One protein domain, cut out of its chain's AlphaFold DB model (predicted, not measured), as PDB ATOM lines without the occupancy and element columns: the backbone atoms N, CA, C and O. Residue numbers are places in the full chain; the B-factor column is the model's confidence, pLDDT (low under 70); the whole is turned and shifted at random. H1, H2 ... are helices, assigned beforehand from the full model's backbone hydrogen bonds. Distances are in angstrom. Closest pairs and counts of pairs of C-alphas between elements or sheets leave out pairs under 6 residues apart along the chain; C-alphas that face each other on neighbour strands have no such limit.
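Overview. This is residues 15 to 59 and 150 to 292 of the 295 residues of an uncharacterized protein of Mycolicibacterium rhodesiae (strain NBB3) (UniProt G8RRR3). One very long helix, H7, makes the length of the model; H5 and H6 pack on part of it and H3 packs on H5 and H6, and the four make an up-and-down bundle, each running against the one before it in the chain. H5 is at the core, with H7 on one side and H3 on another, while residues 273 to 292 of H7 stick out as a bare arm; the small helices H1, H2 and H4 lie round the bundle's sides. The printed part has 188 residues with seven named helices, H1 to H7 in order, and no named strand: the class is all helix. The whole is loose, with a radius of gyration of the C-alphas of 22.4 A, and spans 94 by 36 by 32 A.

Along the chain. H1, residues 15 to 20, begins at C-alpha 15 (-20.841, 30.690, 42.539). H2 is residues 28 to 31. H3, residues 38 to 52, is 21.2 A long. After the cut come H4, residues 151 to 160, 14.1 A, and H5, residues 164 to 180, 24.3 A. H6, residues 197 to 223, is 38.7 A long. H7, residues 230 to 292, runs 93.0 A from C-alpha 230 (-11.436, 58.862, 29.201) to C-alpha 292 (-45.015, -26.747, 43.351).

Arrangement. H5 is the hub, touching five helices. H5 and H6 are a helical hairpin at a shallow tilt of 10 degrees; their closest C-alphas, of Glu 165 and Ala 208, are 4.9 A apart. H6 and H7 form another at 23 degrees, closest at Thr 218 and Ile 236, C-alphas 6.0 A apart; H7 touches H6 with residues 232 to 254 alone. H7 touches H5 with residues 247 to 265 alone, the same way at 16 degrees, the closest C-alphas being those of Ile 179 and Arg 261, 5.6 A. H3 touches H5, opposite ways at a shallow tilt of 32 degrees, with the C-alphas of Asp 40 and Ser 177 closest at 5.0 A. H3 and H7 are apart. H4 touches H3, closest at the C-alphas of Ala 48 and Asn 153, 5.7 A. H1 touches H7, its closest C-alphas being those of Val 17 and Ser 255, 5.7 A. H2 is close to H4 but not clearly touching, with the C-alphas of Arg 29 and Asn 158 at 7.3 A. Every O i to N i+4 pair is within hydrogen-bond range in H1, H3, H4, H5, H6 and H7; H2 is too short for such a pair.

Size, cuts and confidence. The C-alphas farthest apart, of Asp 229 and Gln 292, are 94.2 A apart. Without residues 273 to 292 the body spans 64 by 35 by 31 A. Residues 60 to 149 are not printed, and C-alphas 59 and 150 are 19.4 A apart across this cut. The link from H5 to H6, 16 residues, is long. The mean pLDDT of the printed part is 86.6; residue 19, residues 21 to 34 and residues 188 to 190 are under 70.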
ATOM      1  N   LYS A  15     -20.710  31.180  41.156       77.75
ATOM      2  CA  LYS A  15     -20.841  30.690  42.539       77.75
ATOM      3  C   LYS A  15     -21.930  29.626  42.728       77.75
ATOM      4  O   LYS A  15     -21.776  28.757  43.582       77.75
ATOM      5  N   ASN A  16     -23.007  29.672  41.945       74.69
ATOM      6  CA  ASN A  16     -24.079  28.678  42.024       74.69
ATOM      7  C   ASN A  16     -23.632  27.337  41.428       74.69
ATOM      8  O   ASN A  16     -23.910  26.283  41.995       74.69
ATOM      9  N   VAL A  17     -22.879  27.383  40.325       74.88
ATOM     10  CA  VAL A  17     -22.274  26.201  39.690       74.88
ATOM     11  C   VAL A  17     -21.248  25.567  40.624       74.88
ATOM     12  O   VAL A  17     -21.223  24.353  40.813       74.88
ATOM     13  N   PHE A  18     -20.446  26.409  41.269       77.75
ATOM     14  CA  PHE A  18     -19.421  26.026  42.231       77.75
ATOM     15  C   PHE A  18     -19.981  25.259  43.431       77.75
ATOM     16  O   PHE A  18     -19.449  24.220  43.794       77.75
ATOM     17  N   ALA A  19     -21.079  25.726  44.024       69.81
ATOM     18  CA  ALA A  19     -21.697  25.049  45.165       69.81
ATOM     19  C   ALA A  19     -22.304  23.677  44.812       69.81
ATOM     20  O   ALA A  19     -22.484  22.839  45.692       69.81
ATOM     21  N   ARG A  20     -22.645  23.463  43.537       70.38
ATOM     22  CA  ARG A  20     -23.331  22.261  43.040       70.38
ATOM     23  C   ARG A  20     -22.389  21.233  42.405       70.38
ATOM     24  O   ARG A  20     -22.740  20.059  42.275       70.38
ATOM     25  N   SER A  21     -21.208  21.675  41.997       63.91
ATOM     26  CA  SER A  21     -20.154  20.826  41.443       63.91
ATOM     27  C   SER A  21     -19.239  20.356  42.574       63.91
ATOM     28  O   SER A  21     -19.073  21.074  43.558       63.91
ATOM     29  N   ASN A  22     -18.620  19.177  42.446       62.97
ATOM     30  CA  ASN A  22     -17.568  18.730  43.364       62.97
ATOM     31  C   ASN A  22     -16.354  19.660  43.236       62.97
ATOM     32  O   ASN A  22     -15.433  19.429  42.453       62.97
ATOM     33  N   MET A  23     -16.404  20.780  43.956       63.47
ATOM     34  CA  MET A  23     -15.346  21.770  43.949       63.47
ATOM     35  C   MET A  23     -14.050  21.172  44.482       63.47
ATOM     36  O   MET A  23     -14.105  20.380  45.427       63.47
ATOM     37  N   PRO A  24     -12.888  21.621  43.968       56.06
ATOM     38  CA  PRO A  24     -11.640  21.314  44.627       56.06
ATOM     39  C   PRO A  24     -11.741  21.879  46.040       56.06
ATOM     40  O   PRO A  24     -11.991  23.079  46.245       56.06
ATOM     41  N   SER A  25     -11.617  20.983  47.012       57.97
ATOM     42  CA  SER A  25     -11.651  21.305  48.427       57.97
ATOM     43  C   SER A  25     -10.654  22.429  48.719       57.97
ATOM     44  O   SER A  25      -9.648  22.604  48.025       57.97
ATOM     45  N   ARG A  26     -10.887  23.203  49.787       54.09
ATOM     46  CA  ARG A  26      -9.921  24.224  50.238       54.09
ATOM     47  C   ARG A  26      -8.506  23.640  50.391       54.09
ATOM     48  O   ARG A  26      -7.537  24.371  50.235       54.09
ATOM     49  N   TRP A  27      -8.411  22.339  50.664       47.09
ATOM     50  CA  TRP A  27      -7.174  21.577  50.733       47.09
ATOM     51  C   TRP A  27      -6.521  21.353  49.360       47.09
ATOM     52  O   TRP A  27      -5.361  21.701  49.204       47.09
ATOM     53  N   GLU A  28      -7.253  20.901  48.335       57.56
ATOM     54  CA  GLU A  28      -6.714  20.742  46.965       57.56
ATOM     55  C   GLU A  28      -6.246  22.067  46.351       57.56
ATOM     56  O   GLU A  28      -5.269  22.101  45.608       57.56
ATOM     57  N   ARG A  29      -6.883  23.185  46.723       61.22
ATOM     58  CA  ARG A  29      -6.404  24.527  46.352       61.22
ATOM     59  C   ARG A  29      -5.072  24.903  47.016       61.22
ATOM     60  O   ARG A  29      -4.375  25.775  46.511       61.22
ATOM     61  N   LEU A  30      -4.736  24.289  48.152       50.00
ATOM     62  CA  LEU A  30      -3.515  24.544  48.926       50.00
ATOM     63  C   LEU A  30      -2.401  23.522  48.642       50.00
ATOM     64  O   LEU A  30      -1.231  23.862  48.792       50.00
ATOM     65  N   THR A  31      -2.740  22.291  48.244       51.06
ATOM     66  CA  THR A  31      -1.786  21.174  48.087       51.06
ATOM     67  C   THR A  31      -1.551  20.731  46.645       51.06
ATOM     68  O   THR A  31      -0.892  19.714  46.437       51.06
ATOM     69  N   ASN A  32      -2.043  21.495  45.665       60.78
ATOM     70  CA  ASN A  32      -2.170  21.135  44.248       60.78
ATOM     71  C   ASN A  32      -3.327  20.163  43.962       60.78
ATOM     72  O   ASN A  32      -3.674  19.310  44.782       60.78
ATOM     73  N   VAL A  33      -3.903  20.294  42.762       66.88
ATOM     74  CA  VAL A  33      -4.962  19.412  42.255       66.88
ATOM     75  C   VAL A  33      -4.472  17.963  42.211       66.88
ATOM     76  O   VAL A  33      -3.487  17.657  41.542       66.88
ATOM     77  N   SER A  34      -5.200  17.064  42.875       67.50
ATOM     78  CA  SER A  34      -4.912  15.627  42.898       67.50
ATOM     79  C   SER A  34      -6.137  14.844  42.413       67.50
ATOM     80  O   SER A  34      -7.089  14.685  43.177       67.50
ATOM     81  N   PRO A  35      -6.150  14.344  41.164       74.81
ATOM     82  CA  PRO A  35      -7.257  13.540  40.661       74.81
ATOM     83  C   PRO A  35      -7.404  12.247  41.461       74.81
ATOM     84  O   PRO A  35      -6.408  11.607  41.797       74.81
ATOM     85  N   GLN A  36      -8.642  11.842  41.737       76.25
ATOM     86  CA  GLN A  36      -8.910  10.653  42.560       76.25
ATOM     87  C   GLN A  36      -9.076   9.381  41.726       76.25
ATOM     88  O   GLN A  36      -8.887   8.275  42.227       76.25
ATOM     89  N   THR A  37      -9.431   9.527  40.449       82.94
ATOM     90  CA  THR A  37      -9.727   8.411  39.543       82.94
ATOM     91  C   THR A  37      -9.054   8.615  38.184       82.94
ATOM     92  O   THR A  37      -8.619   9.720  37.849       82.94
ATOM     93  N   ALA A  38      -8.940   7.544  37.393       85.12
ATOM     94  CA  ALA A  38      -8.359   7.630  36.054       85.12
ATOM     95  C   ALA A  38      -9.182   8.515  35.090       85.12
ATOM     96  O   ALA A  38      -8.561   9.361  34.447       85.12
ATOM     97  N   PRO A  39     -10.530   8.423  35.025       86.06
ATOM     98  CA  PRO A  39     -11.318   9.314  34.169       86.06
ATOM     99  C   PRO A  39     -11.205  10.779  34.603       86.06
ATOM    100  O   PRO A  39     -11.020  11.657  33.770       86.06
ATOM    101  N   ASP A  40     -11.198  11.038  35.911       87.00
ATOM    102  CA  ASP A  40     -11.033  12.384  36.469       87.00
ATOM    103  C   ASP A  40      -9.722  13.027  36.004       87.00
ATOM    104  O   ASP A  40      -9.700  14.131  35.462       87.00
ATOM    105  N   ARG A  41      -8.618  12.285  36.116       89.38
ATOM    106  CA  ARG A  41      -7.314  12.727  35.619       89.38
ATOM    107  C   ARG A  41      -7.332  13.020  34.121       89.38
ATOM    108  O   ARG A  41      -6.761  14.023  33.700       89.38
ATOM    109  N   MET A  42      -7.973  12.152  33.348       91.50
ATOM    110  CA  MET A  42      -8.059  12.246  31.896       91.50
ATOM    111  C   MET A  42      -8.785  13.532  31.467       91.50
ATOM    112  O   MET A  42      -8.229  14.350  30.735       91.50
ATOM    113  N   TYR A  43      -9.987  13.770  31.996       92.12
ATOM    114  CA  TYR A  43     -10.771  14.964  31.678       92.12
ATOM    115  C   TYR A  43     -10.115  16.252  32.195       92.12
ATOM    116  O   TYR A  43     -10.134  17.274  31.505       92.12
ATOM    117  N   LEU A  44      -9.466  16.213  33.365       91.81
ATOM    118  CA  LEU A  44      -8.704  17.352  33.886       91.81
ATOM    119  C   LEU A  44      -7.483  17.688  33.021       91.81
ATOM    120  O   LEU A  44      -7.243  18.857  32.724       91.81
ATOM    121  N   ALA A  45      -6.716  16.683  32.590       91.56
ATOM    122  CA  ALA A  45      -5.592  16.885  31.678       91.56
ATOM    123  C   ALA A  45      -6.061  17.469  30.337       91.56
ATOM    124  O   ALA A  45      -5.435  18.386  29.804       91.56
ATOM    125  N   PHE A  46      -7.192  16.982  29.822       92.19
ATOM    126  CA  PHE A  46      -7.778  17.473  28.581       92.19
ATOM    127  C   PHE A  46      -8.206  18.938  28.668       92.19
ATOM    128  O   PHE A  46      -7.820  19.741  27.817       92.19
ATOM    129  N   VAL A  47      -8.959  19.318  29.708       93.56
ATOM    130  CA  VAL A  47      -9.418  20.706  29.844       93.56
ATOM    131  C   VAL A  47      -8.256  21.664  30.115       93.56
ATOM    132  O   VAL A  47      -8.270  22.788  29.624       93.56
ATOM    133  N   ALA A  48      -7.214  21.215  30.826       92.62
ATOM    134  CA  ALA A  48      -5.997  21.998  31.026       92.62
ATOM    135  C   ALA A  48      -5.294  22.304  29.695       92.62
ATOM    136  O   ALA A  48      -4.905  23.445  29.455       92.62
ATOM    137  N   ALA A  49      -5.182  21.307  28.812       91.94
ATOM    138  CA  ALA A  49      -4.619  21.484  27.477       91.94
ATOM    139  C   ALA A  49      -5.450  22.471  26.635       91.94
ATOM    140  O   ALA A  49      -4.895  23.370  26.005       91.94
ATOM    141  N   ARG A  50      -6.788  22.369  26.675       93.56
ATOM    142  CA  ARG A  50      -7.684  23.310  25.972       93.56
ATOM    143  C   ARG A  50      -7.591  24.732  26.515       93.56
ATOM    144  O   ARG A  50      -7.474  25.669  25.733       93.56
ATOM    145  N   PHE A  51      -7.547  24.890  27.835       92.75
ATOM    146  CA  PHE A  51      -7.380  26.192  28.475       92.75
ATOM    147  C   PHE A  51      -6.030  26.842  28.131       92.75
ATOM    148  O   PHE A  51      -5.949  28.056  27.980       92.75
ATOM    149  N   ARG A  52      -4.969  26.039  27.971       93.00
ATOM    150  CA  ARG A  52      -3.644  26.509  27.533       93.00
ATOM    151  C   ARG A  52      -3.610  26.925  26.056       93.00
ATOM    152  O   ARG A  52      -2.742  27.702  25.674       93.00
ATOM    153  N   GLY A  53      -4.545  26.427  25.245       90.75
ATOM    154  CA  GLY A  53      -4.559  26.622  23.795       90.75
ATOM    155  C   GLY A  53      -3.773  25.559  23.024       90.75
ATOM    156  O   GLY A  53      -3.345  25.809  21.899       90.75
ATOM    157  N   ASP A  54      -3.570  24.374  23.607       89.31
ATOM    158  CA  ASP A  54      -2.914  23.270  22.913       89.31
ATOM    159  C   ASP A  54      -3.774  22.804  21.731       89.31
ATOM    160  O   ASP A  54      -4.980  22.573  21.877       89.31
ATOM    161  N   GLU A  55      -3.138  22.590  20.578       86.50
ATOM    162  CA  GLU A  55      -3.777  22.095  19.354       86.50
ATOM    163  C   GLU A  55      -4.550  20.788  19.607       86.50
ATOM    164  O   GLU A  55      -4.061  19.866  20.277       86.50
ATOM    165  N   LEU A  56      -5.769  20.691  19.067       84.19
ATOM    166  CA  LEU A  56      -6.547  19.458  19.102       84.19
ATOM    167  C   LEU A  56      -5.946  18.455  18.113       84.19
ATOM    168  O   LEU A  56      -6.108  18.572  16.900       84.19
ATOM    169  N   LEU A  57      -5.242  17.460  18.646       85.31
ATOM    170  CA  LEU A  57      -4.660  16.392  17.847       85.31
ATOM    171  C   LEU A  57      -5.665  15.249  17.643       85.31
ATOM    172  O   LEU A  57      -6.390  14.902  18.580       85.31
ATOM    173  N   PRO A  58      -5.703  14.630  16.449       84.31
ATOM    174  CA  PRO A  58      -6.518  13.448  16.218       84.31
ATOM    175  C   PRO A  58      -5.997  12.254  17.026       84.31
ATOM    176  O   PRO A  58      -4.814  12.170  17.370       84.31
ATOM    177  N   HIS A  59      -6.878  11.285  17.270       82.75
ATOM    178  CA  HIS A  59      -6.477   9.999  17.836       82.75
ATOM    179  C   HIS A  59      -5.426   9.331  16.924       82.75
ATOM    180  O   HIS A  59      -5.638   9.315  15.706       82.75
ATOM    181  N   ASP A 150       0.909  15.191  34.517       86.44
ATOM    182  CA  ASP A 150       2.191  15.810  34.244       86.44
ATOM    183  C   ASP A 150       2.316  17.174  34.974       86.44
ATOM    184  O   ASP A 150       1.315  17.804  35.356       86.44
ATOM    185  N   PRO A 151       3.551  17.650  35.218       88.06
ATOM    186  CA  PRO A 151       3.771  18.908  35.932       88.06
ATOM    187  C   PRO A 151       3.154  20.125  35.231       88.06
ATOM    188  O   PRO A 151       2.754  21.086  35.885       88.06
ATOM    189  N   GLU A 152       3.068  20.084  33.901       90.19
ATOM    190  CA  GLU A 152       2.555  21.179  33.079       90.19
ATOM    191  C   GLU A 152       1.039  21.344  33.254       90.19
ATOM    192  O   GLU A 152       0.563  22.437  33.558       90.19
ATOM    193  N   ASN A 153       0.281  20.252  33.155       88.88
ATOM    194  CA  ASN A 153      -1.157  20.211  33.400       88.88
ATOM    195  C   ASN A 153      -1.456  20.541  34.857       88.88
ATOM    196  O   ASN A 153      -2.377  21.307  35.117       88.88
ATOM    197  N   THR A 154      -0.648  20.053  35.800       88.12
ATOM    198  CA  THR A 154      -0.794  20.406  37.221       88.12
ATOM    199  C   THR A 154      -0.652  21.915  37.438       88.12
ATOM    200  O   THR A 154      -1.501  22.536  38.074       88.12
ATOM    201  N   SER A 155       0.385  22.530  36.860       89.69
ATOM    202  CA  SER A 155       0.607  23.979  36.929       89.69
ATOM    203  C   SER A 155      -0.542  24.766  36.290       89.69
ATOM    204  O   SER A 155      -1.060  25.709  36.889       89.69
ATOM    205  N   THR A 156      -1.002  24.345  35.107       91.50
ATOM    206  CA  THR A 156      -2.135  24.977  34.420       91.50
ATOM    207  C   THR A 156      -3.419  24.876  35.240       91.50
ATOM    208  O   THR A 156      -4.069  25.896  35.455       91.50
ATOM    209  N   LEU A 157      -3.753  23.699  35.772       90.50
ATOM    210  CA  LEU A 157      -4.937  23.496  36.613       90.50
ATOM    211  C   LEU A 157      -4.892  24.362  37.876       90.50
ATOM    212  O   LEU A 157      -5.888  24.993  38.223       90.50
ATOM    213  N   ASN A 158      -3.732  24.457  38.526       88.31
ATOM    214  CA  ASN A 158      -3.542  25.341  39.674       88.31
ATOM    215  C   ASN A 158      -3.728  26.823  39.309       88.31
ATOM    216  O   ASN A 158      -4.260  27.591  40.106       88.31
ATOM    217  N   GLY A 159      -3.309  27.237  38.110       88.00
ATOM    218  CA  GLY A 159      -3.580  28.577  37.588       88.00
ATOM    219  C   GLY A 159      -5.070  28.808  37.321       88.00
ATOM    220  O   GLY A 159      -5.614  29.839  37.714       88.00
ATOM    221  N   MET A 160      -5.740  27.825  36.712       90.38
ATOM    222  CA  MET A 160      -7.159  27.877  36.350       90.38
ATOM    223  C   MET A 160      -8.066  28.089  37.564       90.38
ATOM    224  O   MET A 160      -8.926  28.966  37.538       90.38
ATOM    225  N   ILE A 161      -7.859  27.337  38.648       87.06
ATOM    226  CA  ILE A 161      -8.730  27.371  39.842       87.06
ATOM    227  C   ILE A 161      -8.663  28.687  40.642       87.06
ATOM    228  O   ILE A 161      -9.428  28.877  41.592       87.06
ATOM    229  N   ASN A 162      -7.751  29.596  40.285       86.56
ATOM    230  CA  ASN A 162      -7.650  30.927  40.889       86.56
ATOM    231  C   ASN A 162      -8.563  31.962  40.218       86.56
ATOM    232  O   ASN A 162      -8.682  33.088  40.712       86.56
ATOM    233  N   HIS A 163      -9.186  31.610  39.094       90.31
ATOM    234  CA  HIS A 163     -10.057  32.488  38.323       90.31
ATOM    235  C   HIS A 163     -11.388  31.792  38.021       90.31
ATOM    236  O   HIS A 163     -11.457  30.563  37.971       90.31
ATOM    237  N   ASP A 164     -12.462  32.567  37.859       90.81
ATOM    238  CA  ASP A 164     -13.811  32.009  37.713       90.81
ATOM    239  C   ASP A 164     -13.938  31.207  36.410       90.81
ATOM    240  O   ASP A 164     -14.450  30.089  36.435       90.81
ATOM    241  N   GLU A 165     -13.388  31.712  35.299       93.94
ATOM    242  CA  GLU A 165     -13.387  31.033  33.999       93.94
ATOM    243  C   GLU A 165     -12.672  29.675  34.044       93.94
ATOM    244  O   GLU A 165     -13.206  28.661  33.590       93.94
ATOM    245  N   GLY A 166     -11.494  29.626  34.669       92.31
ATOM    246  CA  GLY A 166     -10.729  28.392  34.813       92.31
ATOM    247  C   GLY A 166     -11.378  27.420  35.801       92.31
ATOM    248  O   GLY A 166     -11.357  26.209  35.584       92.31
ATOM    249  N   THR A 167     -12.019  27.933  36.852       90.50
ATOM    250  CA  THR A 167     -12.768  27.115  37.816       90.50
ATOM    251  C   THR A 167     -14.011  26.492  37.177       90.50
ATOM    252  O   THR A 167     -14.312  25.332  37.444       90.50
ATOM    253  N   LEU A 168     -14.715  27.218  36.305       91.56
ATOM    254  CA  LEU A 168     -15.852  26.684  35.551       91.56
ATOM    255  C   LEU A 168     -15.423  25.546  34.616       91.56
ATOM    256  O   LEU A 168     -16.046  24.484  34.629       91.56
ATOM    257  N   ALA A 169     -14.323  25.724  33.882       93.88
ATOM    258  CA  ALA A 169     -13.754  24.674  33.037       93.88
ATOM    259  C   ALA A 169     -13.308  23.446  33.855       93.88
ATOM    260  O   ALA A 169     -13.584  22.306  33.480       93.88
ATOM    261  N   TYR A 170     -12.699  23.666  35.024       91.69
ATOM    262  CA  TYR A 170     -12.372  22.596  35.970       91.69
ATOM    263  C   TYR A 170     -13.622  21.825  36.427       91.69
ATOM    264  O   TYR A 170     -13.634  20.594  36.417       91.69
ATOM    265  N   CYS A 171     -14.690  22.532  36.812       90.38
ATOM    266  CA  CYS A 171     -15.949  21.908  37.221       90.38
ATOM    267  C   CYS A 171     -16.568  21.086  36.085       90.38
ATOM    268  O   CYS A 171     -17.036  19.979  36.337       90.38
ATOM    269  N   ALA A 172     -16.523  21.577  34.845       92.75
ATOM    270  CA  ALA A 172     -17.005  20.831  33.688       92.75
ATOM    271  C   ALA A 172     -16.247  19.507  33.496       92.75
ATOM    272  O   ALA A 172     -16.878  18.474  33.290       92.75
ATOM    273  N   ALA A 173     -14.919  19.502  33.641       92.81
ATOM    274  CA  ALA A 173     -14.126  18.273  33.559       92.81
ATOM    275  C   ALA A 173     -14.494  17.257  34.654       92.81
ATOM    276  O   ALA A 173     -14.598  16.060  34.383       92.81
ATOM    277  N   LYS A 174     -14.760  17.725  35.882       90.44
ATOM    278  CA  LYS A 174     -15.261  16.870  36.970       90.44
ATOM    279  C   LYS A 174     -16.634  16.284  36.654       90.44
ATOM    280  O   LYS A 174     -16.837  15.089  36.836       90.44
ATOM    281  N   ILE A 175     -17.550  17.107  36.145       91.00
ATOM    282  CA  ILE A 175     -18.890  16.671  35.738       91.00
ATOM    283  C   ILE A 175     -18.797  15.614  34.629       91.00
ATOM    284  O   ILE A 175     -19.440  14.575  34.735       91.00
ATOM    285  N   ALA A 176     -17.955  15.830  33.614       92.56
ATOM    286  CA  ALA A 176     -17.720  14.858  32.546       92.56
ATOM    287  C   ALA A 176     -17.191  13.524  33.094       92.56
ATOM    288  O   ALA A 176     -17.704  12.468  32.741       92.56
ATOM    289  N   SER A 177     -16.230  13.574  34.023       91.56
ATOM    290  CA  SER A 177     -15.727  12.380  34.707       91.56
ATOM    291  C   SER A 177     -16.808  11.644  35.498       91.56
ATOM    292  O   SER A 177     -16.781  10.419  35.561       91.56
ATOM    293  N   GLU A 178     -17.723  12.361  36.150       89.94
ATOM    294  CA  GLU A 178     -18.827  11.755  36.902       89.94
ATOM    295  C   GLU A 178     -19.844  11.087  35.969       89.94
ATOM    296  O   GLU A 178     -20.325  10.002  36.284       89.94
ATOM    297  N   ILE A 179     -20.136  11.699  34.813       90.38
ATOM    298  CA  ILE A 179     -20.999  11.105  33.782       90.38
ATOM    299  C   ILE A 179     -20.359   9.830  33.228       90.38
ATOM    300  O   ILE A 179     -21.009   8.792  33.195       90.38
ATOM    301  N   ASP A 180     -19.083   9.896  32.845       90.62
ATOM    302  CA  ASP A 180     -18.344   8.779  32.242       90.62
ATOM    303  C   ASP A 180     -18.246   7.559  33.171       90.62
ATOM    304  O   ASP A 180     -18.278   6.413  32.736       90.62
ATOM    305  N   GLN A 181     -18.170   7.804  34.480       88.56
ATOM    306  CA  GLN A 181     -18.130   6.750  35.493       88.56
ATOM    307  C   GLN A 181     -19.502   6.161  35.829       88.56
ATOM    308  O   GLN A 181     -19.558   5.131  36.511       88.56
ATOM    309  N   ASP A 182     -20.605   6.787  35.408       87.50
ATOM    310  CA  ASP A 182     -21.931   6.263  35.705       87.50
ATOM    311  C   ASP A 182     -22.174   4.974  34.890       87.50
ATOM    312  O   ASP A 182     -22.096   4.989  33.661       87.50
ATOM    313  N   PRO A 183     -22.522   3.838  35.527       82.38
ATOM    314  CA  PRO A 183     -22.757   2.577  34.822       82.38
ATOM    315  C   PRO A 183     -23.829   2.656  33.728       82.38
ATOM    316  O   PRO A 183     -23.835   1.838  32.807       82.38
ATOM    317  N   ALA A 184     -24.759   3.609  33.841       80.81
ATOM    318  CA  ALA A 184     -25.797   3.824  32.848       80.81
ATOM    319  C   ALA A 184     -25.285   4.468  31.560       80.81
ATOM    320  O   ALA A 184     -25.884   4.249  30.511       80.81
ATOM    321  N   TRP A 185     -24.190   5.226  31.630       84.25
ATOM    322  CA  TRP A 185     -23.662   6.003  30.513       84.25
ATOM    323  C   TRP A 185     -23.286   5.138  29.307       84.25
ATOM    324  O   TRP A 185     -23.553   5.493  28.162       84.25
ATOM    325  N   HIS A 186     -22.739   3.950  29.566       79.12
ATOM    326  CA  HIS A 186     -22.368   2.985  28.530       79.12
ATOM    327  C   HIS A 186     -23.423   1.892  28.303       79.12
ATOM    328  O   HIS A 186     -23.181   0.935  27.564       79.12
ATOM    329  N   SER A 187     -24.587   1.987  28.952       76.81
ATOM    330  CA  SER A 187     -25.640   0.986  28.818       76.81
ATOM    331  C   SER A 187     -26.508   1.266  27.596       76.81
ATOM    332  O   SER A 187     -27.158   2.300  27.503       76.81
ATOM    333  N   THR A 188     -26.621   0.293  26.694       67.50
ATOM    334  CA  THR A 188     -27.561   0.345  25.559       67.50
ATOM    335  C   THR A 188     -29.030   0.219  25.974       67.50
ATOM    336  O   THR A 188     -29.921   0.370  25.143       67.50
ATOM    337  N   HIS A 189     -29.303  -0.092  27.245       63.34
ATOM    338  CA  HIS A 189     -30.648  -0.353  27.762       63.34
ATOM    339  C   HIS A 189     -31.322   0.869  28.385       63.34
ATOM    340  O   HIS A 189     -32.418   0.746  28.931       63.34
ATOM    341  N   ILE A 190     -30.665   2.024  28.345       65.69
ATOM    342  CA  ILE A 190     -31.128   3.233  29.005       65.69
ATOM    343  C   ILE A 190     -31.344   4.319  27.952       65.69
ATOM    344  O   ILE A 190     -30.452   4.615  27.164       65.69
ATOM    345  N   ASP A 191     -32.546   4.900  27.946       71.19
ATOM    346  CA  ASP A 191     -32.964   5.947  27.007       71.19
ATOM    347  C   ASP A 191     -32.387   7.309  27.426       71.19
ATOM    348  O   ASP A 191     -33.075   8.181  27.956       71.19
ATOM    349  N   ILE A 192     -31.070   7.449  27.282       76.94
ATOM    350  CA  ILE A 192     -30.349   8.714  27.409       76.94
ATOM    351  C   ILE A 192     -29.852   9.075  26.014       76.94
ATOM    352  O   ILE A 192     -29.187   8.271  25.368       76.94
ATOM    353  N   VAL A 193     -30.135  10.298  25.559       80.62
ATOM    354  CA  VAL A 193     -29.521  10.836  24.337       80.62
ATOM    355  C   VAL A 193     -28.049  11.120  24.645       80.62
ATOM    356  O   VAL A 193     -27.790  12.021  25.449       80.62
ATOM    357  N   PRO A 194     -27.089  10.372  24.069       78.88
ATOM    358  CA  PRO A 194     -25.684  10.539  24.403       78.88
ATOM    359  C   PRO A 194     -25.161  11.847  23.807       78.88
ATOM    360  O   PRO A 194     -25.302  12.101  22.610       78.88
ATOM    361  N   ILE A 195     -24.552  12.672  24.654       87.50
ATOM    362  CA  ILE A 195     -23.756  13.830  24.237       87.50
ATOM    363  C   ILE A 195     -22.281  13.441  24.117       87.50
ATOM    364  O   ILE A 195     -21.802  12.551  24.822       87.50
ATOM    365  N   ASP A 196     -21.541  14.122  23.246       89.88
ATOM    366  CA  ASP A 196     -20.089  13.956  23.173       89.88
ATOM    367  C   ASP A 196     -19.416  14.813  24.254       89.88
ATOM    368  O   ASP A 196     -19.260  16.027  24.100       89.88
ATOM    369  N   LEU A 197     -19.023  14.169  25.359       92.06
ATOM    370  CA  LEU A 197     -18.372  14.827  26.498       92.06
ATOM    371  C   LEU A 197     -17.093  15.567  26.087       92.06
ATOM    372  O   LEU A 197     -16.773  16.603  26.666       92.06
ATOM    373  N   TRP A 198     -16.362  15.064  25.088       91.56
ATOM    374  CA  TRP A 198     -15.120  15.684  24.638       91.56
ATOM    375  C   TRP A 198     -15.386  16.977  23.884       91.56
ATOM    376  O   TRP A 198     -14.721  17.972  24.162       91.56
ATOM    377  N   ASN A 199     -16.375  16.988  22.986       92.50
ATOM    378  CA  ASN A 199     -16.748  18.200  22.251       92.50
ATOM    379  C   ASN A 199     -17.286  19.281  23.192       92.50
ATOM    380  O   ASN A 199     -16.884  20.436  23.085       92.50
ATOM    381  N   GLU A 200     -18.106  18.910  24.178       93.69
ATOM    382  CA  GLU A 200     -18.571  19.870  25.187       93.69
ATOM    383  C   GLU A 200     -17.408  20.477  25.985       93.69
ATOM    384  O   GLU A 200     -17.381  21.683  26.242       93.69
ATOM    385  N   LEU A 201     -16.403  19.672  26.343       94.56
ATOM    386  CA  LEU A 201     -15.213  20.167  27.037       94.56
ATOM    387  C   LEU A 201     -14.280  20.993  26.148       94.56
ATOM    388  O   LEU A 201     -13.586  21.863  26.680       94.56
ATOM    389  N   ILE A 202     -14.247  20.749  24.834       94.06
ATOM    390  CA  ILE A 202     -13.534  21.609  23.878       94.06
ATOM    391  C   ILE A 202     -14.140  23.005  23.938       94.06
ATOM    392  O   ILE A 202     -13.436  23.951  24.288       94.06
ATOM    393  N   ASP A 203     -15.448  23.118  23.716       93.94
ATOM    394  CA  ASP A 203     -16.124  24.411  23.669       93.94
ATOM    395  C   ASP A 203     -16.017  25.173  24.999       93.94
ATOM    396  O   ASP A 203     -15.780  26.385  25.021       93.94
ATOM    397  N   ILE A 204     -16.182  24.475  26.130       94.38
ATOM    398  CA  ILE A 204     -16.047  25.067  27.469       94.38
ATOM    399  C   ILE A 204     -14.602  25.516  27.716       94.38
ATOM    400  O   ILE A 204     -14.382  26.618  28.222       94.38
ATOM    401  N   GLY A 205     -13.617  24.683  27.365       93.75
ATOM    402  CA  GLY A 205     -12.199  24.991  27.534       93.75
ATOM    403  C   GLY A 205     -11.752  26.181  26.684       93.75
ATOM    404  O   GLY A 205     -11.059  27.064  27.188       93.75
ATOM    405  N   GLU A 206     -12.195  26.245  25.427       94.00
ATOM    406  CA  GLU A 206     -11.925  27.360  24.514       94.00
ATOM    407  C   GLU A 206     -12.604  28.652  24.970       94.00
ATOM    408  O   GLU A 206     -11.954  29.697  25.012       94.00
ATOM    409  N   SER A 207     -13.868  28.580  25.399       95.69
ATOM    410  CA  SER A 207     -14.590  29.733  25.953       95.69
ATOM    411  C   SER A 207     -13.893  30.278  27.203       95.69
ATOM    412  O   SER A 207     -13.703  31.486  27.344       95.69
ATOM    413  N   ALA A 208     -13.461  29.392  28.105       96.31
ATOM    414  CA  ALA A 208     -12.730  29.778  29.306       96.31
ATOM    415  C   ALA A 208     -11.363  30.401  28.981       96.31
ATOM    416  O   ALA A 208     -10.983  31.386  29.615       96.31
ATOM    417  N   ARG A 209     -10.642  29.864  27.985       96.44
ATOM    418  CA  ARG A 209      -9.383  30.445  27.494       96.44
ATOM    419  C   ARG A 209      -9.604  31.852  26.951       96.44
ATOM    420  O   ARG A 209      -8.893  32.760  27.367       96.44
ATOM    421  N   GLN A 210     -10.595  32.040  26.080       96.56
ATOM    422  CA  GLN A 210     -10.885  33.347  25.488       96.56
ATOM    423  C   GLN A 210     -11.181  34.390  26.574       96.56
ATOM    424  O   GLN A 210     -10.558  35.445  26.606       96.56
ATOM    425  N   ILE A 211     -12.029  34.046  27.548       96.62
ATOM    426  CA  ILE A 211     -12.330  34.918  28.694       96.62
ATOM    427  C   ILE A 211     -11.065  35.249  29.510       96.62
ATOM    428  O   ILE A 211     -10.910  36.373  30.001       96.62
ATOM    429  N   ALA A 212     -10.152  34.285  29.677       96.38
ATOM    430  CA  ALA A 212      -8.890  34.493  30.381       96.38
ATOM    431  C   ALA A 212      -7.932  35.418  29.609       96.38
ATOM    432  O   ALA A 212      -7.263  36.253  30.229       96.38
ATOM    433  N   GLU A 213      -7.880  35.294  28.281       96.06
ATOM    434  CA  GLU A 213      -7.110  36.164  27.383       96.06
ATOM    435  C   GLU A 213      -7.659  37.593  27.401       96.06
ATOM    436  O   GLU A 213      -6.901  38.532  27.658       96.06
ATOM    437  N   ASP A 214      -8.980  37.754  27.277       94.50
ATOM    438  CA  ASP A 214      -9.664  39.048  27.381       94.50
ATOM    439  C   ASP A 214      -9.380  39.700  28.743       94.50
ATOM    440  O   ASP A 214      -9.087  40.893  28.848       94.50
ATOM    441  N   ARG A 215      -9.383  38.906  29.824       95.06
ATOM    442  CA  ARG A 215      -9.014  39.383  31.163       95.06
ATOM    443  C   ARG A 215      -7.584  39.905  31.225       95.06
ATOM    444  O   ARG A 215      -7.351  40.918  31.888       95.06
ATOM    445  N   GLU A 216      -6.625  39.218  30.618       94.00
ATOM    446  CA  GLU A 216      -5.228  39.654  30.639       94.00
ATOM    447  C   GLU A 216      -4.994  40.890  29.753       94.00
ATOM    448  O   GLU A 216      -4.257  41.801  30.151       94.00
ATOM    449  N   ALA A 217      -5.699  40.989  28.623       92.50
ATOM    450  CA  ALA A 217      -5.715  42.180  27.780       92.50
ATOM    451  C   ALA A 217      -6.246  43.402  28.549       92.50
ATOM    452  O   ALA A 217      -5.545  44.415  28.658       92.50
ATOM    453  N   THR A 218      -7.410  43.284  29.207       92.69
ATOM    454  CA  THR A 218      -7.952  44.368  30.044       92.69
ATOM    455  C   THR A 218      -6.992  44.732  31.182       92.69
ATOM    456  O   THR A 218      -6.755  45.911  31.437       92.69
ATOM    457  N   ARG A 219      -6.387  43.745  31.866       92.75
ATOM    458  CA  ARG A 219      -5.410  43.997  32.947       92.75
ATOM    459  C   ARG A 219      -4.181  44.764  32.464       92.75
ATOM    460  O   ARG A 219      -3.610  45.546  33.222       92.75
ATOM    461  N   THR A 220      -3.755  44.538  31.225       91.94
ATOM    462  CA  THR A 220      -2.629  45.260  30.623       91.94
ATOM    463  C   THR A 220      -2.986  46.729  30.399       91.94
ATOM    464  O   THR A 220      -2.208  47.610  30.774       91.94
ATOM    465  N   LEU A 221      -4.192  47.004  29.893       89.19
ATOM    466  CA  LEU A 221      -4.717  48.369  29.756       89.19
ATOM    467  C   LEU A 221      -4.846  49.070  31.115       89.19
ATOM    468  O   LEU A 221      -4.439  50.225  31.256       89.19
ATOM    469  N   GLU A 222      -5.317  48.354  32.141       89.69
ATOM    470  CA  GLU A 222      -5.433  48.855  33.517       89.69
ATOM    471  C   GLU A 222      -4.092  49.218  34.161       89.69
ATOM    472  O   GLU A 222      -4.038  50.101  35.015       89.69
ATOM    473  N   LYS A 223      -3.009  48.535  33.787       92.56
ATOM    474  CA  LYS A 223      -1.651  48.840  34.266       92.56
ATOM    475  C   LYS A 223      -0.961  49.917  33.427       92.56
ATOM    476  O   LYS A 223       0.123  50.370  33.798       92.56
ATOM    477  N   SER A 224      -1.546  50.310  32.295       90.31
ATOM    478  CA  SER A 224      -0.947  51.288  31.393       90.31
ATOM    479  C   SER A 224      -0.982  52.702  31.982       90.31
ATOM    480  O   SER A 224      -1.836  53.052  32.798       90.31
ATOM    481  N   ARG A 225      -0.073  53.560  31.510       89.00
ATOM    482  CA  ARG A 225      -0.046  54.989  31.870       89.00
ATOM    483  C   ARG A 225      -1.273  55.764  31.382       89.00
ATOM    484  O   ARG A 225      -1.526  56.848  31.890       89.00
ATOM    485  N   LEU A 226      -1.999  55.219  30.407       87.81
ATOM    486  CA  LEU A 226      -3.179  55.838  29.810       87.81
ATOM    487  C   LEU A 226      -4.479  55.386  30.486       87.81
ATOM    488  O   LEU A 226      -5.546  55.745  30.021       87.81
ATOM    489  N   ARG A 227      -4.430  54.621  31.584       87.50
ATOM    490  CA  ARG A 227      -5.635  54.104  32.257       87.50
ATOM    491  C   ARG A 227      -6.667  55.186  32.598       87.50
ATOM    492  O   ARG A 227      -7.866  54.922  32.570       87.50
ATOM    493  N   ASP A 228      -6.192  56.367  32.983       89.62
ATOM    494  CA  ASP A 228      -7.054  57.470  33.403       89.62
ATOM    495  C   ASP A 228      -7.522  58.341  32.218       89.62
ATOM    496  O   ASP A 228      -8.335  59.245  32.415       89.62
ATOM    497  N   ASP A 229      -7.062  58.044  30.996       93.81
ATOM    498  CA  ASP A 229      -7.608  58.617  29.767       93.81
ATOM    499  C   ASP A 229      -9.091  58.211  29.614       93.81
ATOM    500  O   ASP A 229      -9.422  57.034  29.815       93.81
ATOM    501  N   PRO A 230     -10.008  59.149  29.307       93.44
ATOM    502  CA  PRO A 230     -11.436  58.862  29.201       93.44
ATOM    503  C   PRO A 230     -11.782  57.713  28.248       93.44
ATOM    504  O   PRO A 230     -12.654  56.911  28.596       93.44
ATOM    505  N   ASP A 231     -11.082  57.607  27.116       92.12
ATOM    506  CA  ASP A 231     -11.361  56.626  26.060       92.12
ATOM    507  C   ASP A 231     -10.825  55.237  26.444       92.12
ATOM    508  O   ASP A 231     -11.461  54.201  26.231       92.12
ATOM    509  N   VAL A 232      -9.668  55.193  27.109       91.06
ATOM    510  CA  VAL A 232      -9.137  53.939  27.671       91.06
ATOM    511  C   VAL A 232     -10.024  53.458  28.818       91.06
ATOM    512  O   VAL A 232     -10.297  52.263  28.950       91.06
ATOM    513  N   ARG A 233     -10.533  54.377  29.643       93.38
ATOM    514  CA  ARG A 233     -11.414  54.042  30.764       93.38
ATOM    515  C   ARG A 233     -12.783  53.537  30.307       93.38
ATOM    516  O   ARG A 233     -13.342  52.677  30.995       93.38
ATOM    517  N   SER A 234     -13.344  54.063  29.213       93.38
ATOM    518  CA  SER A 234     -14.576  53.518  28.624       93.38
ATOM    519  C   SER A 234     -14.334  52.117  28.074       93.38
ATOM    520  O   SER A 234     -15.066  51.210  28.456       93.38
ATOM    521  N   THR A 235     -13.240  51.912  27.335       93.19
ATOM    522  CA  THR A 235     -12.845  50.596  26.802       93.19
ATOM    523  C   THR A 235     -12.708  49.553  27.917       93.19
ATOM    524  O   THR A 235     -13.359  48.517  27.890       93.19
ATOM    525  N   ILE A 236     -11.967  49.860  28.993       92.62
ATOM    526  CA  ILE A 236     -11.821  48.955  30.153       92.62
ATOM    527  C   ILE A 236     -13.181  48.603  30.779       92.62
ATOM    528  O   ILE A 236     -13.362  47.505  31.311       92.62
ATOM    529  N   ARG A 237     -14.130  49.546  30.795       94.06
ATOM    530  CA  ARG A 237     -15.465  49.317  31.356       94.06
ATOM    531  C   ARG A 237     -16.295  48.408  30.454       94.06
ATOM    532  O   ARG A 237     -16.932  47.499  30.981       94.06
ATOM    533  N   GLU A 238     -16.272  48.653  29.151       94.69
ATOM    534  CA  GLU A 238     -16.953  47.832  28.147       94.69
ATOM    535  C   GLU A 238     -16.411  46.399  28.164       94.69
ATOM    536  O   GLU A 238     -17.194  45.467  28.344       94.69
ATOM    537  N   ASP A 239     -15.086  46.219  28.152       93.62
ATOM    538  CA  ASP A 239     -14.439  44.904  28.258       93.62
ATOM    539  C   ASP A 239     -14.868  44.150  29.527       93.62
ATOM    540  O   ASP A 239     -15.132  42.947  29.513       93.62
ATOM    541  N   LYS A 240     -14.943  44.849  30.668       94.12
ATOM    542  CA  LYS A 240     -15.389  44.250  31.935       94.12
ATOM    543  C   LYS A 240     -16.837  43.789  31.879       94.12
ATOM    544  O   LYS A 240     -17.141  42.754  32.471       94.12
ATOM    545  N   GLN A 241     -17.705  44.560  31.228       94.75
ATOM    546  CA  GLN A 241     -19.109  44.209  31.074       94.75
ATOM    547  C   GLN A 241     -19.262  42.997  30.148       94.75
ATOM    548  O   GLN A 241     -19.850  42.002  30.564       94.75
ATOM    549  N   GLN A 242     -18.649  43.032  28.964       94.06
ATOM    550  CA  GLN A 242     -18.670  41.915  28.013       94.06
ATOM    551  C   GLN A 242     -18.120  40.632  28.642       94.06
ATOM    552  O   GLN A 242     -18.698  39.556  28.498       94.06
ATOM    553  N   ARG A 243     -17.042  40.739  29.428       94.25
ATOM    554  CA  ARG A 243     -16.488  39.593  30.153       94.25
ATOM    555  C   ARG A 243     -17.447  39.038  31.206       94.25
ATOM    556  O   ARG A 243     -17.496  37.825  31.392       94.25
ATOM    557  N   ALA A 244     -18.173  39.893  31.924       93.12
ATOM    558  CA  ALA A 244     -19.159  39.439  32.903       93.12
ATOM    559  C   ALA A 244     -20.298  38.662  32.222       93.12
ATOM    560  O   ALA A 244     -20.654  37.581  32.687       93.12
ATOM    561  N   GLU A 245     -20.782  39.156  31.081       93.75
ATOM    562  CA  GLU A 245     -21.793  38.483  30.259       93.75
ATOM    563  C   GLU A 245     -21.276  37.130  29.732       93.75
ATOM    564  O   GLU A 245     -21.943  36.103  29.882       93.75
ATOM    565  N   ALA A 246     -20.047  37.086  29.209       93.94
ATOM    566  CA  ALA A 246     -19.413  35.849  28.752       93.94
ATOM    567  C   ALA A 246     -19.236  34.822  29.888       93.94
ATOM    568  O   ALA A 246     -19.497  33.632  29.702       93.94
ATOM    569  N   LEU A 247     -18.849  35.272  31.087       94.06
ATOM    570  CA  LEU A 247     -18.757  34.421  32.278       94.06
ATOM    571  C   LEU A 247     -20.119  33.860  32.700       94.06
ATOM    572  O   LEU A 247     -20.194  32.693  33.086       94.06
ATOM    573  N   ALA A 248     -21.187  34.657  32.626       91.56
ATOM    574  CA  ALA A 248     -22.541  34.203  32.937       91.56
ATOM    575  C   ALA A 248     -23.027  33.142  31.936       91.56
ATOM    576  O   ALA A 248     -23.594  32.125  32.341       91.56
ATOM    577  N   LEU A 249     -22.742  33.321  30.640       94.12
ATOM    578  CA  LEU A 249     -23.046  32.329  29.603       94.12
ATOM    579  C   LEU A 249     -22.259  31.028  29.806       94.12
ATOM    580  O   LEU A 249     -22.836  29.941  29.739       94.12
ATOM    581  N   LEU A 250     -20.964  31.128  30.121       95.00
ATOM    582  CA  LEU A 250     -20.142  29.963  30.448       95.00
ATOM    583  C   LEU A 250     -20.690  29.232  31.682       95.00
ATOM    584  O   LEU A 250     -20.839  28.011  31.666       95.00
ATOM    585  N   ALA A 251     -21.046  29.966  32.737       92.19
ATOM    586  CA  ALA A 251     -21.643  29.392  33.938       92.19
ATOM    587  C   ALA A 251     -22.987  28.709  33.647       92.19
ATOM    588  O   ALA A 251     -23.237  27.615  34.156       92.19
ATOM    589  N   ALA A 252     -23.830  29.298  32.795       90.94
ATOM    590  CA  ALA A 252     -25.081  28.684  32.365       90.94
ATOM    591  C   ALA A 252     -24.844  27.369  31.606       90.94
ATOM    592  O   ALA A 252     -25.504  26.372  31.904       90.94
ATOM    593  N   ARG A 253     -23.854  27.327  30.701       93.81
ATOM    594  CA  ARG A 253     -23.473  26.101  29.983       93.81
ATOM    595  C   ARG A 253     -22.991  25.006  30.935       93.81
ATOM    596  O   ARG A 253     -23.468  23.876  30.858       93.81
ATOM    597  N   VAL A 254     -22.109  25.334  31.882       93.00
ATOM    598  CA  VAL A 254     -21.627  24.359  32.878       93.00
ATOM    599  C   VAL A 254     -22.758  23.914  33.816       93.00
ATOM    600  O   VAL A 254     -22.821  22.744  34.188       93.00
ATOM    601  N   SER A 255     -23.696  24.801  34.160       90.69
ATOM    602  CA  SER A 255     -24.893  24.433  34.927       90.69
ATOM    603  C   SER A 255     -25.771  23.439  34.169       90.69
ATOM    604  O   SER A 255     -26.175  22.437  34.753       90.69
ATOM    605  N   ALA A 256     -26.031  23.676  32.881       90.12
ATOM    606  CA  ALA A 256     -26.794  22.748  32.049       90.12
ATOM    607  C   ALA A 256     -26.091  21.384  31.938       90.12
ATOM    608  O   ALA A 256     -26.738  20.337  31.981       90.12
ATOM    609  N   PHE A 257     -24.757  21.379  31.887       91.50
ATOM    610  CA  PHE A 257     -23.974  20.147  31.908       91.50
ATOM    611  C   PHE A 257     -24.110  19.395  33.247       91.50
ATOM    612  O   PHE A 257     -24.266  18.173  33.267       91.50
ATOM    613  N   ALA A 258     -24.158  20.116  34.373       89.75
ATOM    614  CA  ALA A 258     -24.462  19.535  35.683       89.75
ATOM    615  C   ALA A 258     -25.905  18.996  35.772       89.75
ATOM    616  O   ALA A 258     -26.132  17.935  36.354       89.75
ATOM    617  N   ASP A 259     -26.883  19.690  35.179       90.56
ATOM    618  CA  ASP A 259     -28.270  19.213  35.083       90.56
ATOM    619  C   ASP A 259     -28.362  17.902  34.295       90.56
ATOM    620  O   ASP A 259     -29.095  16.987  34.689       90.56
ATOM    621  N   TYR A 260     -27.580  17.790  33.218       90.56
ATOM    622  CA  TYR A 260     -27.472  16.572  32.428       90.56
ATOM    623  C   TYR A 260     -26.882  15.416  33.243       90.56
ATOM    624  O   TYR A 260     -27.482  14.343  33.290       90.56
ATOM    625  N   ARG A 261     -25.784  15.636  33.979       90.75
ATOM    626  CA  ARG A 261     -25.241  14.639  34.918       90.75
ATOM    627  C   ARG A 261     -26.294  14.162  35.917       90.75
ATOM    628  O   ARG A 261     -26.462  12.960  36.114       90.75
ATOM    629  N   ASP A 262     -27.032  15.082  36.532       89.75
ATOM    630  CA  ASP A 262     -28.074  14.728  37.502       89.75
ATOM    631  C   ASP A 262     -29.214  13.931  36.841       89.75
ATOM    632  O   ASP A 262     -29.837  13.070  37.469       89.75
ATOM    633  N   HIS A 263     -29.515  14.201  35.568       88.25
ATOM    634  CA  HIS A 263     -30.443  13.395  34.782       88.25
ATOM    635  C   HIS A 263     -29.909  11.975  34.545       88.25
ATOM    636  O   HIS A 263     -30.606  11.030  34.917       88.25
ATOM    637  N   VAL A 264     -28.677  11.824  34.045       88.50
ATOM    638  CA  VAL A 264     -28.011  10.520  33.851       88.50
ATOM    639  C   VAL A 264     -28.054   9.701  35.141       88.50
ATOM    640  O   VAL A 264     -28.540   8.570  35.147       88.50
ATOM    641  N   HIS A 265     -27.669  10.312  36.263       87.75
ATOM    642  CA  HIS A 265     -27.655   9.639  37.556       87.75
ATOM    643  C   HIS A 265     -29.054   9.187  38.012       87.75
ATOM    644  O   HIS A 265     -29.237   8.065  38.492       87.75
ATOM    645  N   ARG A 266     -30.086  10.027  37.844       87.75
ATOM    646  CA  ARG A 266     -31.474   9.655  38.192       87.75
ATOM    647  C   ARG A 266     -31.982   8.483  37.362       87.75
ATOM    648  O   ARG A 266     -32.641   7.591  37.909       87.75
ATOM    649  N   VAL A 267     -31.690   8.483  36.066       87.19
ATOM    650  CA  VAL A 267     -32.084   7.396  35.170       87.19
ATOM    651  C   VAL A 267     -31.341   6.111  35.549       87.19
ATOM    652  O   VAL A 267     -31.982   5.072  35.712       87.19
ATOM    653  N   SER A 268     -30.038   6.197  35.831       86.06
ATOM    654  CA  SER A 268     -29.210   5.087  36.324       86.06
ATOM    655  C   SER A 268     -29.771   4.442  37.593       86.06
ATOM    656  O   SER A 268     -29.997   3.229  37.659       86.06
ATOM    657  N   VAL A 269     -30.098   5.261  38.599       87.38
ATOM    658  CA  VAL A 269     -30.687   4.791  39.862       87.38
ATOM    659  C   VAL A 269     -32.034   4.107  39.630       87.38
ATOM    660  O   VAL A 269     -32.325   3.091  40.269       87.38
ATOM    661  N   THR A 270     -32.858   4.645  38.731       86.56
ATOM    662  CA  THR A 270     -34.176   4.080  38.410       86.56
ATOM    663  C   THR A 270     -34.028   2.730  37.711       86.56
ATOM    664  O   THR A 270     -34.547   1.732  38.210       86.56
ATOM    665  N   ALA A 271     -33.201   2.652  36.665       84.44
ATOM    666  CA  ALA A 271     -32.904   1.407  35.956       84.44
ATOM    667  C   ALA A 271     -32.329   0.327  36.893       84.44
ATOM    668  O   ALA A 271     -32.739  -0.838  36.864       84.44
ATOM    669  N   GLY A 272     -31.428   0.713  37.803       83.75
ATOM    670  CA  GLY A 272     -30.874  -0.189  38.811       83.75
ATOM    671  C   GLY A 272     -31.918  -0.706  39.810       83.75
ATOM    672  O   GLY A 272     -31.855  -1.866  40.233       83.75
ATOM    673  N   ARG A 273     -32.898   0.122  40.196       85.75
ATOM    674  CA  ARG A 273     -34.018  -0.299  41.056       85.75
ATOM    675  C   ARG A 273     -34.944  -1.269  40.333       85.75
ATOM    676  O   ARG A 273     -35.296  -2.293  40.926       85.75
ATOM    677  N   ASP A 274     -35.275  -0.988  39.078       85.88
ATOM    678  CA  ASP A 274     -36.178  -1.809  38.269       85.88
ATOM    679  C   ASP A 274     -35.571  -3.184  37.984       85.88
ATOM    680  O   ASP A 274     -36.214  -4.208  38.221       85.88
ATOM    681  N   SER A 275     -34.284  -3.237  37.631       84.38
ATOM    682  CA  SER A 275     -33.546  -4.495  37.462       84.38
ATOM    683  C   SER A 275     -33.530  -5.344  38.744       84.38
ATOM    684  O   SER A 275     -33.791  -6.555  38.721       84.38
ATOM    685  N   LYS A 276     -33.318  -4.722  39.914       87.06
ATOM    686  CA  LYS A 276     -33.388  -5.413  41.217       87.06
ATOM    687  C   LYS A 276     -34.807  -5.858  41.577       87.06
ATOM    688  O   LYS A 276     -34.976  -6.882  42.244       87.06
ATOM    689  N   ALA A 277     -35.835  -5.093  41.217       89.38
ATOM    690  CA  ALA A 277     -37.229  -5.480  41.422       89.38
ATOM    691  C   ALA A 277     -37.596  -6.684  40.544       89.38
ATOM    692  O   ALA A 277     -38.119  -7.670  41.068       89.38
ATOM    693  N   LEU A 278     -37.219  -6.652  39.265       88.62
ATOM    694  CA  LEU A 278     -37.401  -7.750  38.321       88.62
ATOM    695  C   LEU A 278     -36.677  -9.016  38.791       88.62
ATOM    696  O   LEU A 278     -37.293 -10.072  38.886       88.62
ATOM    697  N   SER A 279     -35.410  -8.905  39.194       89.44
ATOM    698  CA  SER A 279     -34.624 -10.037  39.713       89.44
ATOM    699  C   SER A 279     -35.281 -10.690  40.937       89.44
ATOM    700  O   SER A 279     -35.331 -11.916  41.052       89.44
ATOM    701  N   ARG A 280     -35.839  -9.881  41.849       91.38
ATOM    702  CA  ARG A 280     -36.597 -10.381  43.009       91.38
ATOM    703  C   ARG A 280     -37.905 -11.054  42.597       91.38
ATOM    704  O   ARG A 280     -38.261 -12.068  43.192       91.38
ATOM    705  N   ALA A 281     -38.614 -10.508  41.611       90.56
ATOM    706  CA  ALA A 281     -39.846 -11.096  41.094       90.56
ATOM    707  C   ALA A 281     -39.578 -12.450  40.417       90.56
ATOM    708  O   ALA A 281     -40.228 -13.433  40.765       90.56
ATOM    709  N   VAL A 282     -38.567 -12.524  39.547       91.81
ATOM    710  CA  VAL A 282     -38.134 -13.766  38.892       91.81
ATOM    711  C   VAL A 282     -37.773 -14.819  39.933       91.81
ATOM    712  O   VAL A 282     -38.311 -15.918  39.886       91.81
ATOM    713  N   ARG A 283     -36.947 -14.475  40.933       90.25
ATOM    714  CA  ARG A 283     -36.576 -15.417  42.000       90.25
ATOM    715  C   ARG A 283     -37.794 -15.958  42.749       90.25
ATOM    716  O   ARG A 283     -37.883 -17.162  42.947       90.25
ATOM    717  N   ARG A 284     -38.761 -15.103  43.104       92.38
ATOM    718  CA  ARG A 284     -40.009 -15.544  43.758       92.38
ATOM    719  C   ARG A 284     -40.811 -16.511  42.889       92.38
ATOM    720  O   ARG A 284     -41.323 -17.490  43.419       92.38
ATOM    721  N   VAL A 285     -40.922 -16.246  41.586       90.62
ATOM    722  CA  VAL A 285     -41.626 -17.141  40.652       90.62
ATOM    723  C   VAL A 285     -40.898 -18.481  40.544       90.62
ATOM    724  O   VAL A 285     -41.539 -19.525  40.629       90.62
ATOM    725  N   THR A 286     -39.569 -18.470  40.432       89.81
ATOM    726  CA  THR A 286     -38.756 -19.694  40.397       89.81
ATOM    727  C   THR A 286     -38.902 -20.505  41.687       89.81
ATOM    728  O   THR A 286     -39.128 -21.712  41.623       89.81
ATOM    729  N   ASP A 287     -38.848 -19.853  42.852       90.81
ATOM    730  CA  ASP A 287     -39.017 -20.500  44.158       90.81
ATOM    731  C   ASP A 287     -40.431 -21.102  44.304       90.81
ATOM    732  O   ASP A 287     -40.588 -22.224  44.790       90.81
ATOM    733  N   GLN A 288     -41.469 -20.403  43.825       86.75
ATOM    734  CA  GLN A 288     -42.845 -20.916  43.791       86.75
ATOM    735  C   GLN A 288     -42.989 -22.137  42.874       86.75
ATOM    736  O   GLN A 288     -43.608 -23.126  43.269       86.75
ATOM    737  N   GLN A 289     -42.402 -22.099  41.676       83.69
ATOM    738  CA  GLN A 289     -42.417 -23.231  40.746       83.69
ATOM    739  C   GLN A 289     -41.660 -24.440  41.307       83.69
ATOM    740  O   GLN A 289     -42.121 -25.573  41.165       83.69
ATOM    741  N   ALA A 290     -40.526 -24.222  41.976       81.62
ATOM    742  CA  ALA A 290     -39.779 -25.287  42.638       81.62
ATOM    743  C   ALA A 290     -40.597 -25.930  43.771       81.62
ATOM    744  O   ALA A 290     -40.680 -27.154  43.848       81.62
ATOM    745  N   ALA A 291     -41.270 -25.123  44.599       81.19
ATOM    746  CA  ALA A 291     -42.136 -25.620  45.666       81.19
ATOM    747  C   ALA A 291     -43.345 -26.416  45.139       81.19
ATOM    748  O   ALA A 291     -43.747 -27.399  45.758       81.19
ATOM    749  N   GLN A 292     -43.915 -26.021  43.995       80.75
ATOM    750  CA  GLN A 292     -45.015 -26.747  43.351       80.75
ATOM    751  C   GLN A 292     -44.588 -28.098  42.764       80.75
ATOM    752  O   GLN A 292     -45.409 -29.001  42.712       80.75
TER     753      GLN A 292